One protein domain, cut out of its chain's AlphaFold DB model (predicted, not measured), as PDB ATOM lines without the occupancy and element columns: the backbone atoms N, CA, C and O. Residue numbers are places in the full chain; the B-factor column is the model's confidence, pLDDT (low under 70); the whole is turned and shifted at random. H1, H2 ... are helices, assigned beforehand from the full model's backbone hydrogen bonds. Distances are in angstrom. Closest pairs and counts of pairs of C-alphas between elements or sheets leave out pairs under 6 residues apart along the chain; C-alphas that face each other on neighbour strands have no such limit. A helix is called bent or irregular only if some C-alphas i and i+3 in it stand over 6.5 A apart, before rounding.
ATOM      1  N   LYS A   2     177.076 244.403 161.526       52.88
ATOM      2  CA  LYS A   2     177.983 244.534 162.694       52.88
ATOM      3  C   LYS A   2     178.726 245.879 162.779       52.88
ATOM      4  O   LYS A   2     178.848 246.448 163.856       52.88
ATOM      5  N   GLU A   3     179.146 246.432 161.646       53.75
ATOM      6  CA  GLU A   3     179.895 247.695 161.590       53.75
ATOM      7  C   GLU A   3     179.038 248.929 161.938       53.75
ATOM      8  O   GLU A   3     179.456 249.786 162.714       53.75
ATOM      9  N   LYS A   4     177.775 248.962 161.481       54.62
ATOM     10  CA  LYS A   4     176.776 249.983 161.863       54.62
ATOM     11  C   LYS A   4     176.460 249.941 163.362       54.62
ATOM     12  O   LYS A   4     176.311 250.992 163.984       54.62
ATOM     13  N   ILE A   5     176.378 248.743 163.944       59.75
ATOM     14  CA  ILE A   5     176.131 248.545 165.381       59.75
ATOM     15  C   ILE A   5     177.353 248.979 166.200       59.75
ATOM     16  O   ILE A   5     177.200 249.694 167.185       59.75
ATOM     17  N   CYS A   6     178.566 248.646 165.756       52.19
ATOM     18  CA  CYS A   6     179.810 249.053 166.413       52.19
ATOM     19  C   CYS A   6     180.028 250.578 166.348       52.19
ATOM     20  O   CYS A   6     180.432 251.195 167.334       52.19
ATOM     21  N   LYS A   7     179.666 251.217 165.227       60.50
ATOM     22  CA  LYS A   7     179.665 252.682 165.082       60.50
ATOM     23  C   LYS A   7     178.629 253.336 166.007       60.50
ATOM     24  O   LYS A   7     178.981 254.260 166.730       60.50
ATOM     25  N   LYS A   8     177.403 252.793 166.086       54.19
ATOM     26  CA  LYS A   8     176.367 253.240 167.041       54.19
ATOM     27  C   LYS A   8     176.781 253.060 168.503       54.19
ATOM     28  O   LYS A   8     176.518 253.949 169.301       54.19
ATOM     29  N   LEU A   9     177.438 251.957 168.862       49.19
ATOM     30  CA  LEU A   9     177.942 251.713 170.220       49.19
ATOM     31  C   LEU A   9     179.105 252.645 170.574       49.19
ATOM     32  O   LEU A   9     179.118 253.202 171.668       49.19
ATOM     33  N   LYS A  10     180.035 252.900 169.642       54.28
ATOM     34  CA  LYS A  10     181.087 253.919 169.812       54.28
ATOM     35  C   LYS A  10     180.504 255.328 169.940       54.28
ATOM     36  O   LYS A  10     181.012 256.117 170.731       54.28
ATOM     37  N   GLU A  11     179.441 255.654 169.209       52.28
ATOM     38  CA  GLU A  11     178.730 256.927 169.371       52.28
ATOM     39  C   GLU A  11     177.949 257.013 170.684       52.28
ATOM     40  O   GLU A  11     177.987 258.050 171.340       52.28
ATOM     41  N   LEU A  12     177.292 255.935 171.111       50.44
ATOM     42  CA  LEU A  12     176.590 255.853 172.394       50.44
ATOM     43  C   LEU A  12     177.553 255.923 173.583       50.44
ATOM     44  O   LEU A  12     177.228 256.568 174.571       50.44
ATOM     45  N   ALA A  13     178.754 255.351 173.469       52.44
ATOM     46  CA  ALA A  13     179.818 255.472 174.465       52.44
ATOM     47  C   ALA A  13     180.435 256.882 174.495       52.44
ATOM     48  O   ALA A  13     180.846 257.363 175.550       52.44
ATOM     49  N   LYS A  14     180.459 257.581 173.353       50.09
ATOM     50  CA  LYS A  14     180.896 258.983 173.264       50.09
ATOM     51  C   LYS A  14     179.799 259.983 173.644       50.09
ATOM     52  O   LYS A  14     180.137 261.091 174.038       50.09
ATOM     53  N   LYS A  15     178.514 259.624 173.580       44.00
ATOM     54  CA  LYS A  15     177.351 260.473 173.918       44.00
ATOM     55  C   LYS A  15     177.323 261.024 175.354       44.00
ATOM     56  O   LYS A  15     177.029 262.205 175.497       44.00
ATOM     57  N   PRO A  16     177.641 260.261 176.419       43.28
ATOM     58  CA  PRO A  16     177.716 260.817 177.774       43.28
ATOM     59  C   PRO A  16     178.935 261.734 177.985       43.28
ATOM     60  O   PRO A  16     178.979 262.475 178.967       43.28
ATOM     61  N   VAL A  17     179.907 261.695 177.063       46.50
ATOM     62  CA  VAL A  17     181.144 262.496 177.079       46.50
ATOM     63  C   VAL A  17     181.057 263.704 176.136       46.50
ATOM     64  O   VAL A  17     181.701 264.718 176.381       46.50
ATOM     65  N   ARG A  18     180.240 263.631 175.080       43.72
ATOM     66  CA  ARG A  18     179.998 264.712 174.123       43.72
ATOM     67  C   ARG A  18     178.665 265.391 174.411       43.72
ATOM     68  O   ARG A  18     177.615 264.890 174.011       43.72
ATOM     69  N   ARG A  19     178.725 266.589 174.990       47.81
ATOM     70  CA  ARG A  19     177.757 267.640 174.665       47.81
ATOM     71  C   ARG A  19     178.413 269.008 174.536       47.81
ATOM     72  O   ARG A  19     179.429 269.288 175.159       47.81
ATOM     73  N   ILE A  20     177.775 269.760 173.648       46.72
ATOM     74  CA  ILE A  20     178.098 271.048 173.044       46.72
ATOM     75  C   ILE A  20     177.311 272.095 173.842       46.72
ATOM     76  O   ILE A  20     176.216 272.481 173.445       46.72
ATOM     77  N   ASP A  21     177.767 272.441 175.041       53.78
ATOM     78  CA  ASP A  21     177.246 273.599 175.769       53.78
ATOM     79  C   ASP A  21     178.404 274.411 176.373       53.78
ATOM     80  O   ASP A  21     179.525 273.915 176.587       53.78
ATOM     81  N   TRP A  22     178.176 275.711 176.568       53.78
ATOM     82  CA  TRP A  22     179.178 276.620 177.130       53.78
ATOM     83  C   TRP A  22     179.572 276.207 178.555       53.78
ATOM     84  O   TRP A  22     180.749 276.312 178.905       53.78
ATOM     85  N   SER A  23     178.634 275.586 179.282       54.75
ATOM     86  CA  SER A  23     178.662 275.250 180.713       54.75
ATOM     87  C   SER A  23     179.899 274.510 181.233       54.75
ATOM     88  O   SER A  23     180.209 274.585 182.422       54.75
ATOM     89  N   GLY A  24     180.625 273.782 180.378       55.88
ATOM     90  CA  GLY A  24     181.872 273.111 180.761       55.88
ATOM     91  C   GLY A  24     181.718 271.908 181.694       55.88
ATOM     92  O   GLY A  24     182.712 271.234 181.975       55.88
ATOM     93  N   GLU A  25     180.503 271.587 182.143       65.06
ATOM     94  CA  GLU A  25     180.213 270.419 182.970       65.06
ATOM     95  C   GLU A  25     179.753 269.231 182.112       65.06
ATOM     96  O   GLU A  25     178.805 269.313 181.332       65.06
ATOM     97  N   ARG A  26     180.403 268.068 182.273       66.69
ATOM     98  CA  ARG A  26     180.028 266.862 181.517       66.69
ATOM     99  C   ARG A  26     178.609 266.418 181.884       66.69
ATOM    100  O   ARG A  26     178.281 266.270 183.060       66.69
ATOM    101  N   TRP A  27     177.803 266.094 180.871       67.06
ATOM    102  CA  TRP A  27     176.393 265.701 181.016       67.06
ATOM    103  C   TRP A  27     176.148 264.616 182.080       67.06
ATOM    104  O   TRP A  27     175.203 264.723 182.862       67.06
ATOM    105  N   PHE A  28     177.009 263.594 182.153       67.19
ATOM    106  CA  PHE A  28     176.893 262.542 183.169       67.19
ATOM    107  C   PHE A  28     177.079 263.072 184.601       67.19
ATOM    108  O   PHE A  28     176.331 262.684 185.495       67.19
ATOM    109  N   VAL A  29     178.020 263.997 184.820       73.69
ATOM    110  CA  VAL A  29     178.251 264.621 186.136       73.69
ATOM    111  C   VAL A  29     177.027 265.432 186.557       73.69
ATOM    112  O   VAL A  29     176.577 265.328 187.698       73.69
ATOM    113  N   ARG A  30     176.428 266.170 185.615       72.12
ATOM    114  CA  ARG A  30     175.176 266.901 185.844       72.12
ATOM    115  C   ARG A  30     174.029 265.962 186.230       72.12
ATOM    116  O   ARG A  30     173.359 266.197 187.231       72.12
ATOM    117  N   ARG A  31     173.838 264.860 185.494       74.56
ATOM    118  CA  ARG A  31     172.805 263.847 185.793       74.56
ATOM    119  C   ARG A  31     173.016 263.166 187.140       74.56
ATOM    120  O   ARG A  31     172.051 262.910 187.852       74.56
ATOM    121  N   TYR A  32     174.267 262.917 187.504       80.81
ATOM    122  CA  TYR A  32     174.623 262.366 188.802       80.81
ATOM    123  C   TYR A  32     174.257 263.321 189.950       80.81
ATOM    124  O   TYR A  32     173.578 262.910 190.889       80.81
ATOM    125  N   LYS A  33     174.611 264.612 189.842       80.06
ATOM    126  CA  LYS A  33     174.205 265.650 190.809       80.06
ATOM    127  C   LYS A  33     172.684 265.758 190.931       80.06
ATOM    128  O   LYS A  33     172.173 265.819 192.043       80.06
ATOM    129  N   GLN A  34     171.977 265.754 189.801       77.31
ATOM    130  CA  GLN A  34     170.513 265.804 189.739       77.31
ATOM    131  C   GLN A  34     169.865 264.626 190.453       77.31
ATOM    132  O   GLN A  34     169.013 264.821 191.315       77.31
ATOM    133  N   GLY A  35     170.291 263.409 190.108       81.31
ATOM    134  CA  GLY A  35     169.789 262.192 190.733       81.31
ATOM    135  C   GLY A  35     170.039 262.194 192.236       81.31
ATOM    136  O   GLY A  35     169.134 261.879 193.001       81.31
ATOM    137  N   LEU A  36     171.227 262.626 192.668       85.25
ATOM    138  CA  LEU A  36     171.563 262.713 194.086       85.25
ATOM    139  C   LEU A  36     170.730 263.775 194.822       85.25
ATOM    140  O   LEU A  36     170.229 263.499 195.909       85.25
ATOM    141  N   ALA A  37     170.539 264.961 194.238       82.31
ATOM    142  CA  ALA A  37     169.717 266.024 194.821       82.31
ATOM    143  C   ALA A  37     168.247 265.599 194.957       82.31
ATOM    144  O   ALA A  37     167.656 265.747 196.024       82.31
ATOM    145  N   LEU A  38     167.676 265.001 193.906       82.56
ATOM    146  CA  LEU A  38     166.328 264.434 193.946       82.56
ATOM    147  C   LEU A  38     166.213 263.323 194.992       82.56
ATOM    148  O   LEU A  38     165.233 263.286 195.728       82.56
ATOM    149  N   ALA A  39     167.212 262.446 195.094       85.31
ATOM    150  CA  ALA A  39     167.205 261.366 196.072       85.31
ATOM    151  C   ALA A  39     167.250 261.897 197.518       85.31
ATOM    152  O   ALA A  39     166.561 261.354 198.381       85.31
ATOM    153  N   TRP A  40     167.977 262.991 197.776       87.00
ATOM    154  CA  TRP A  40     167.933 263.699 199.061       87.00
ATOM    155  C   TRP A  40     166.568 264.341 199.333       87.00
ATOM    156  O   TRP A  40     166.035 264.162 200.426       87.00
ATOM    157  N   ILE A  41     165.967 265.030 198.357       84.25
ATOM    158  CA  ILE A  41     164.619 265.615 198.496       84.25
ATOM    159  C   ILE A  41     163.598 264.524 198.826       84.25
ATOM    160  O   ILE A  41     162.848 264.649 199.790       84.25
ATOM    161  N   VAL A  42     163.606 263.421 198.071       83.38
ATOM    162  CA  VAL A  42     162.728 262.271 198.315       83.38
ATOM    163  C   VAL A  42     162.987 261.671 199.696       83.38
ATOM    164  O   VAL A  42     162.034 261.358 200.399       83.38
ATOM    165  N   TYR A  43     164.244 261.552 200.130       86.75
ATOM    166  CA  TYR A  43     164.570 261.083 201.478       86.75
ATOM    167  C   TYR A  43     163.966 261.972 202.573       86.75
ATOM    168  O   TYR A  43     163.402 261.440 203.530       86.75
ATOM    169  N   PHE A  44     164.053 263.298 202.435       83.88
ATOM    170  CA  PHE A  44     163.460 264.235 203.392       83.88
ATOM    171  C   PHE A  44     161.930 264.194 203.364       83.88
ATOM    172  O   PHE A  44     161.320 264.094 204.422       83.88
ATOM    173  N   LEU A  45     161.307 264.160 202.183       83.56
ATOM    174  CA  LEU A  45     159.853 264.010 202.059       83.56
ATOM    175  C   LEU A  45     159.362 262.702 202.692       83.56
ATOM    176  O   LEU A  45     158.372 262.696 203.410       83.56
ATOM    177  N   LEU A  46     160.086 261.598 202.493       81.12
ATOM    178  CA  LEU A  46     159.774 260.300 203.098       81.12
ATOM    179  C   LEU A  46     160.003 260.252 204.615       81.12
ATOM    180  O   LEU A  46     159.702 259.224 205.222       81.12
ATOM    181  N   ARG A  47     160.551 261.298 205.249       82.38
ATOM    182  CA  ARG A  47     160.587 261.396 206.717       82.38
ATOM    183  C   ARG A  47     159.263 261.886 207.292       82.38
ATOM    184  O   ARG A  47     158.938 261.445 208.395       82.38
ATOM    185  N   GLU A  48     158.512 262.687 206.543       86.94
ATOM    186  CA  GLU A  48     157.211 263.214 206.955       86.94
ATOM    187  C   GLU A  48     156.176 262.097 207.114       86.94
ATOM    188  O   GLU A  48     156.027 261.232 206.245       86.94
ATOM    189  N   GLU A  49     155.450 262.098 208.232       85.25
ATOM    190  CA  GLU A  49     154.486 261.041 208.566       85.25
ATOM    191  C   GLU A  49     153.325 260.989 207.571       85.25
ATOM    192  O   GLU A  49     153.017 259.919 207.046       85.25
ATOM    193  N   LEU A  50     152.782 262.152 207.204       83.19
ATOM    194  CA  LEU A  50     151.712 262.275 206.209       83.19
ATOM    195  C   LEU A  50     152.106 261.666 204.853       83.19
ATOM    196  O   LEU A  50     151.319 260.963 204.222       83.19
ATOM    197  N   VAL A  51     153.348 261.879 204.409       82.50
ATOM    198  CA  VAL A  51     153.847 261.331 203.137       82.50
ATOM    199  C   VAL A  51     153.981 259.808 203.213       82.50
ATOM    200  O   VAL A  51     153.640 259.109 202.255       82.50
ATOM    201  N   LYS A  52     154.442 259.271 204.351       82.19
ATOM    202  CA  LYS A  52     154.536 257.817 204.567       82.19
ATOM    203  C   LYS A  52     153.167 257.152 204.538       82.19
ATOM    204  O   LYS A  52     153.055 256.069 203.969       82.19
ATOM    205  N   GLU A  53     152.151 257.769 205.134       85.69
ATOM    206  CA  GLU A  53     150.787 257.232 205.143       85.69
ATOM    207  C   GLU A  53     150.196 257.172 203.735       85.69
ATOM    208  O   GLU A  53     149.706 256.118 203.325       85.69
ATOM    209  N   ILE A  54     150.339 258.254 202.963       86.50
ATOM    210  CA  ILE A  54     149.881 258.325 201.568       86.50
ATOM    211  C   ILE A  54     150.580 257.266 200.701       86.50
ATOM    212  O   ILE A  54     149.942 256.601 199.884       86.50
ATOM    213  N   LEU A  55     151.891 257.076 200.878       85.50
ATOM    214  CA  LEU A  55     152.684 256.152 200.061       85.50
ATOM    215  C   LEU A  55     152.687 254.707 200.573       85.50
ATOM    216  O   LEU A  55     153.215 253.829 199.886       85.50
ATOM    217  N   LYS A  56     152.097 254.420 201.739       85.88
ATOM    218  CA  LYS A  56     152.107 253.091 202.375       85.88
ATOM    219  C   LYS A  56     151.640 251.951 201.453       85.88
ATOM    220  O   LYS A  56     152.342 250.938 201.400       85.88
ATOM    221  N   PRO A  57     150.538 252.080 200.682       87.75
ATOM    222  CA  PRO A  57     150.075 251.006 199.798       87.75
ATOM    223  C   PRO A  57     151.088 250.690 198.691       87.75
ATOM    224  O   PRO A  57     151.387 249.528 198.419       87.75
ATOM    225  N   VAL A  58     151.668 251.737 198.098       84.06
ATOM    226  CA  VAL A  58     152.666 251.628 197.026       84.06
ATOM    227  C   VAL A  58     153.980 251.074 197.570       84.06
ATOM    228  O   VAL A  58     154.569 250.175 196.975       84.06
ATOM    229  N   SER A  59     154.420 251.563 198.731       82.06
ATOM    230  CA  SER A  59     155.627 251.090 199.407       82.06
ATOM    231  C   SER A  59     155.541 249.593 199.689       82.06
ATOM    232  O   SER A  59     156.468 248.867 199.351       82.06
ATOM    233  N   ASN A  60     154.423 249.107 200.235       86.06
ATOM    234  CA  ASN A  60     154.240 247.683 200.528       86.06
ATOM    235  C   ASN A  60     154.334 246.807 199.272       86.06
ATOM    236  O   ASN A  60     154.964 245.755 199.310       86.06
ATOM    237  N   TYR A  61     153.763 247.256 198.152       86.31
ATOM    238  CA  TYR A  61     153.878 246.554 196.873       86.31
ATOM    239  C   TYR A  61     155.327 246.506 196.362       86.31
ATOM    240  O   TYR A  61     155.807 245.454 195.938       86.31
ATOM    241  N   LEU A  62     156.045 247.631 196.438       82.69
ATOM    242  CA  LEU A  62     157.435 247.737 195.984       82.69
ATOM    243  C   LEU A  62     158.423 246.955 196.866       82.69
ATOM    244  O   LEU A  62     159.442 246.488 196.358       82.69
ATOM    245  N   MET A  63     158.128 246.762 198.157       83.38
ATOM    246  CA  MET A  63     158.978 245.970 199.061       83.38
ATOM    247  C   MET A  63     159.026 244.476 198.717       83.38
ATOM    248  O   MET A  63     159.912 243.785 199.210       83.38
ATOM    249  N   ASN A  64     158.151 243.978 197.837       87.69
ATOM    250  CA  ASN A  64     158.206 242.593 197.354       87.69
ATOM    251  C   ASN A  64     159.430 242.310 196.464       87.69
ATOM    252  O   ASN A  64     159.765 241.153 196.213       87.69
ATOM    253  N   PHE A  65     160.113 243.351 195.982       88.12
ATOM    254  CA  PHE A  65     161.336 243.216 195.200       88.12
ATOM    255  C   PHE A  65     162.563 243.342 196.114       88.12
ATOM    256  O   PHE A  65     162.824 244.402 196.688       88.12
ATOM    257  N   SER A  66     163.366 242.278 196.200       85.62
ATOM    258  CA  SER A  66     164.533 242.181 197.096       85.62
ATOM    259  C   SER A  66     165.553 243.315 196.919       85.62
ATOM    260  O   SER A  66     166.117 243.816 197.894       85.62
ATOM    261  N   CYS A  67     165.759 243.781 195.686       81.38
ATOM    262  CA  CYS A  67     166.636 244.914 195.397       81.38
ATOM    263  C   CYS A  67     166.099 246.236 195.977       81.38
ATOM    264  O   CYS A  67     166.869 247.008 196.549       81.38
ATOM    265  N   ILE A  68     164.788 246.485 195.890       81.56
ATOM    266  CA  ILE A  68     164.148 247.693 196.427       81.56
ATOM    267  C   ILE A  68     164.202 247.680 197.955       81.56
ATOM    268  O   ILE A  68     164.548 248.695 198.561       81.56
ATOM    269  N   GLN A  69     163.940 246.527 198.572       82.31
ATOM    270  CA  GLN A  69     164.044 246.356 200.020       82.31
ATOM    271  C   GLN A  69     165.458 246.684 200.522       82.31
ATOM    272  O   GLN A  69     165.614 247.445 201.479       82.31
ATOM    273  N   TRP A  70     166.496 246.185 199.841       88.69
ATOM    274  CA  TRP A  70     167.886 246.488 200.188       88.69
ATOM    275  C   TRP A  70     168.192 247.991 200.107       88.69
ATOM    276  O   TRP A  70     168.760 248.551 201.050       88.69
ATOM    277  N   PHE A  71     167.770 248.662 199.027       82.06
ATOM    278  CA  PHE A  71     167.937 250.113 198.881       82.06
ATOM    279  C   PHE A  71     167.167 250.891 199.949       82.06
ATOM    280  O   PHE A  71     167.692 251.863 200.481       82.06
ATOM    281  N   TYR A  72     165.950 250.476 200.301       82.81
ATOM    282  CA  TYR A  72     165.134 251.158 201.305       82.81
ATOM    283  C   TYR A  72     165.719 251.069 202.717       82.81
ATOM    284  O   TYR A  72     165.681 252.060 203.457       82.81
ATOM    285  N   VAL A  73     166.261 249.906 203.089       86.12
ATOM    286  CA  VAL A  73     166.936 249.696 204.380       86.12
ATOM    287  C   VAL A  73     168.231 250.506 204.438       86.12
ATOM    288  O   VAL A  73     168.482 251.199 205.421       86.12
ATOM    289  N   ASN A  74     169.008 250.509 203.353       88.44
ATOM    290  CA  ASN A  74     170.315 251.167 203.296       88.44
ATOM    291  C   ASN A  74     170.271 252.596 202.730       88.44
ATOM    292  O   ASN A  74     171.324 253.168 202.449       88.44
ATOM    293  N   LYS A  75     169.086 253.198 202.560       88.25
ATOM    294  CA  LYS A  75     168.904 254.455 201.805       88.25
ATOM    295  C   LYS A  75     169.810 255.593 202.268       88.25
ATOM    296  O   LYS A  75     170.395 256.277 201.437       88.25
ATOM    297  N   LEU A  76     169.965 255.768 203.583       89.31
ATOM    298  CA  LEU A  76     170.833 256.804 204.141       89.31
ATOM    299  C   LEU A  76     172.308 256.510 203.839       89.31
ATOM    300  O   LEU A  76     173.011 257.387 203.353       89.31
ATOM    301  N   THR A  77     172.760 255.276 204.067       91.00
ATOM    302  CA  THR A  77     174.135 254.849 203.772       91.00
ATOM    303  C   THR A  77     174.462 255.027 202.293       91.00
ATOM    304  O   THR A  77     175.492 255.600 201.956       91.00
ATOM    305  N   VAL A  78     173.556 254.610 201.405       87.75
ATOM    306  CA  VAL A  78     173.685 254.781 199.953       87.75
ATOM    307  C   VAL A  78     173.817 256.267 199.595       87.75
ATOM    308  O   VAL A  78     174.760 256.644 198.898       87.75
ATOM    309  N   LEU A  79     172.929 257.124 200.112       91.50
ATOM    310  CA  LEU A  79     172.985 258.575 199.890       91.50
ATOM    311  C   LEU A  79     174.293 259.194 200.389       91.50
ATOM    312  O   LEU A  79     174.893 260.007 199.682       91.50
ATOM    313  N   LEU A  80     174.758 258.801 201.574       92.31
ATOM    314  CA  LEU A  80     176.010 259.286 202.149       92.31
ATOM    315  C   LEU A  80     177.221 258.846 201.322       92.31
ATOM    316  O   LEU A  80     178.067 259.683 201.026       92.31
ATOM    317  N   VAL A  81     177.282 257.584 200.882       92.75
ATOM    318  CA  VAL A  81     178.373 257.073 200.033       92.75
ATOM    319  C   VAL A  81     178.431 257.831 198.711       92.75
ATOM    320  O   VAL A  81     179.492 258.326 198.338       92.75
ATOM    321  N   PHE A  82     177.305 257.995 198.012       89.44
ATOM    322  CA  PHE A  82     177.290 258.765 196.765       89.44
ATOM    323  C   PHE A  82     177.627 260.249 197.005       89.44
ATOM    324  O   PHE A  82     178.387 260.843 196.242       89.44
ATOM    325  N   THR A  83     177.170 260.846 198.105       90.12
ATOM    326  CA  THR A  83     177.558 262.223 198.464       90.12
ATOM    327  C   THR A  83     179.061 262.338 198.743       90.12
ATOM    328  O   THR A  83     179.706 263.274 198.265       90.12
ATOM    329  N   ALA A  84     179.647 261.362 199.441       90.81
ATOM    330  CA  ALA A  84     181.079 261.301 199.720       90.81
ATOM    331  C   ALA A  84     181.908 261.122 198.440       90.81
ATOM    332  O   ALA A  84     182.909 261.814 198.263       90.81
ATOM    333  N   LEU A  85     181.470 260.271 197.504       89.94
ATOM    334  CA  LEU A  85     182.111 260.118 196.193       89.94
ATOM    335  C   LEU A  85     182.098 261.430 195.397       89.94
ATOM    336  O   LEU A  85     183.107 261.797 194.794       89.94
ATOM    337  N   LEU A  86     180.987 262.172 195.435       87.31
ATOM    338  CA  LEU A  86     180.883 263.492 194.809       87.31
ATOM    339  C   LEU A  86     181.877 264.482 195.427       87.31
ATOM    340  O   LEU A  86     182.554 265.221 194.706       87.31
ATOM    341  N   PHE A  87     181.981 264.493 196.756       86.56
ATOM    342  CA  PHE A  87     182.923 265.339 197.484       86.56
ATOM    343  C   PHE A  87     184.385 264.978 197.184       86.56
ATOM    344  O   PHE A  87     185.200 265.868 196.932       86.56
ATOM    345  N   LEU A  88     184.712 263.685 197.133       87.56
ATOM    346  CA  LEU A  88     186.044 263.195 196.787       87.56
ATOM    347  C   LEU A  88     186.424 263.595 195.356       87.56
ATOM    348  O   LEU A  88     187.499 264.150 195.138       87.56
ATOM    349  N   ALA A  89     185.511 263.427 194.396       82.94
ATOM    350  CA  ALA A  89     185.721 263.866 193.018       82.94
ATOM    351  C   ALA A  89     185.952 265.388 192.922       82.94
ATOM    352  O   ALA A  89     186.856 265.834 192.214       82.94
ATOM    353  N   LYS A  90     185.181 266.193 193.671       81.06
ATOM    354  CA  LYS A  90     185.385 267.650 193.766       81.06
ATOM    355  C   LYS A  90     186.739 268.007 194.373       81.06
ATOM    356  O   LYS A  90     187.383 268.931 193.887       81.06
ATOM    357  N   SER A  91     187.165 267.282 195.401       80.81
ATOM    358  CA  SER A  91     188.446 267.506 196.074       80.81
ATOM    359  C   SER A  91     189.615 267.215 195.135       80.81
ATOM    360  O   SER A  91     190.489 268.062 194.976       80.81
ATOM    361  N   ILE A  92     189.575 266.086 194.413       82.19
ATOM    362  CA  ILE A  92     190.562 265.754 193.372       82.19
ATOM    363  C   ILE A  92     190.603 266.849 192.304       82.19
ATOM    364  O   ILE A  92     191.674 267.344 191.964       82.19
ATOM    365  N   PHE A  93     189.443 267.276 191.798       73.50
ATOM    366  CA  PHE A  93     189.373 268.336 190.790       73.50
ATOM    367  C   PHE A  93     189.930 269.670 191.305       73.50
ATOM    368  O   PHE A  93     190.625 270.377 190.577       73.50
ATOM    369  N   SER A  94     189.661 270.003 192.568       74.62
ATOM    370  CA  SER A  94     190.205 271.193 193.225       74.62
ATOM    371  C   SER A  94     191.730 271.138 193.319       74.62
ATOM    372  O   SER A  94     192.383 272.141 193.041       74.62
ATOM    373  N   ILE A  95     192.299 269.977 193.655       75.50
ATOM    374  CA  ILE A  95     193.752 269.761 193.699       75.50
ATOM    375  C   ILE A  95     194.355 269.892 192.295       75.50
ATOM    376  O   ILE A  95     195.310 270.636 192.111       75.50
ATOM    377  N   LEU A  96     193.767 269.248 191.283       75.62
ATOM    378  CA  LEU A  96     194.236 269.346 189.894       75.62
ATOM    379  C   LEU A  96     194.197 270.785 189.361       75.62
ATOM    380  O   LEU A  96     195.082 271.196 188.612       75.62
ATOM    381  N   ARG A  97     193.189 271.567 189.761       69.38
ATOM    382  CA  ARG A  97     193.112 272.998 189.450       69.38
ATOM    383  C   ARG A  97     194.202 273.792 190.165       69.38
ATOM    384  O   ARG A  97     194.783 274.684 189.561       69.38
ATOM    385  N   TRP A  98     194.454 273.492 191.437       70.81
ATOM    386  CA  TRP A  98     195.481 274.169 192.226       70.81
ATOM    387  C   TRP A  98     196.893 273.904 191.691       70.81
ATOM    388  O   TRP A  98     197.685 274.833 191.614       70.81
ATOM    389  N   CYS A  99     197.170 272.687 191.220       76.38
ATOM    390  CA  CYS A  99     198.425 272.334 190.550       76.38
ATOM    391  C   CYS A  99     198.533 272.867 189.105       76.38
ATOM    392  O   CYS A  99     199.383 272.399 188.354       76.38
ATOM    393  N   GLU A 100     197.634 273.766 188.681       68.31
ATOM    394  CA  GLU A 100     197.560 274.355 187.332       68.31
ATOM    395  C   GLU A 100     197.471 273.348 186.171       68.31
ATOM    396  O   GLU A 100     197.608 273.710 185.001       68.31
TER     397      GLU A 100
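Overview. This is residues 2 to 100 of the 459 residues of an uncharacterized protein of Streptococcus suis (strain 89/1591) (UniProt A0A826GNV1). Two long helices, H2 and H5, meet as a loose V: the later part of H2 touches the first part of H5, and the shorter H3 and H4 join them by a loop round the closed end. H1 sticks out alone beyond the other end of H2, and residues 87 to 100 stick out as the free part of the H5 arm. The printed part has 99 residues with five named helices, H1 to H5 in order, and no named strand; its class is all helix. It is only just extended, close to loose, with a radius of gyration of the C-alphas of 19.0 A, and flat, spanning 49 by 45 by 24 A.

Arrangement. Start at H1, residues 2 to 14, which touches no helix. Next look at H2, residues 27 to 45, and H5, residues 75 to 98: they touch through residues 36 to 43 and 75 to 83 alone, closest at the C-alphas of Trp 40 and Leu 79, 7.2 A apart. They run opposite ways at a steep tilt of 38 degrees, only just past shallow. H3, residues 49 to 62, is close to but not clearly touching H4, residues 66 to 73; their closest C-alphas, Leu 62 and Ile 68, are 6.7 A apart. H3 and H5 are apart. Every O i to N i+4 pair is within hydrogen-bond range in H1, H2, H4 and H5, and 8 of 10 in H3.

Along the chain. Find C-alpha 2 at (177.983, 244.534, 162.694), where H1 begins. H2 runs 26.8 A from C-alpha 27 at (176.393, 265.701, 181.016). H3 is irregular: C-alphas 54 and 57 are 7.5 A apart. H4 measures 10.7 A; H5 runs 34.4 A to C-alpha 98 at (195.481, 274.169, 192.226).

Size, cuts and confidence. The farthest C-alphas, Glu 3 and Glu 49, are 55.0 A apart. The printed part has no cut, and the link from H1 to H2 is long. Look for pLDDT under 70 at residues 2 to 28, 97 and 100.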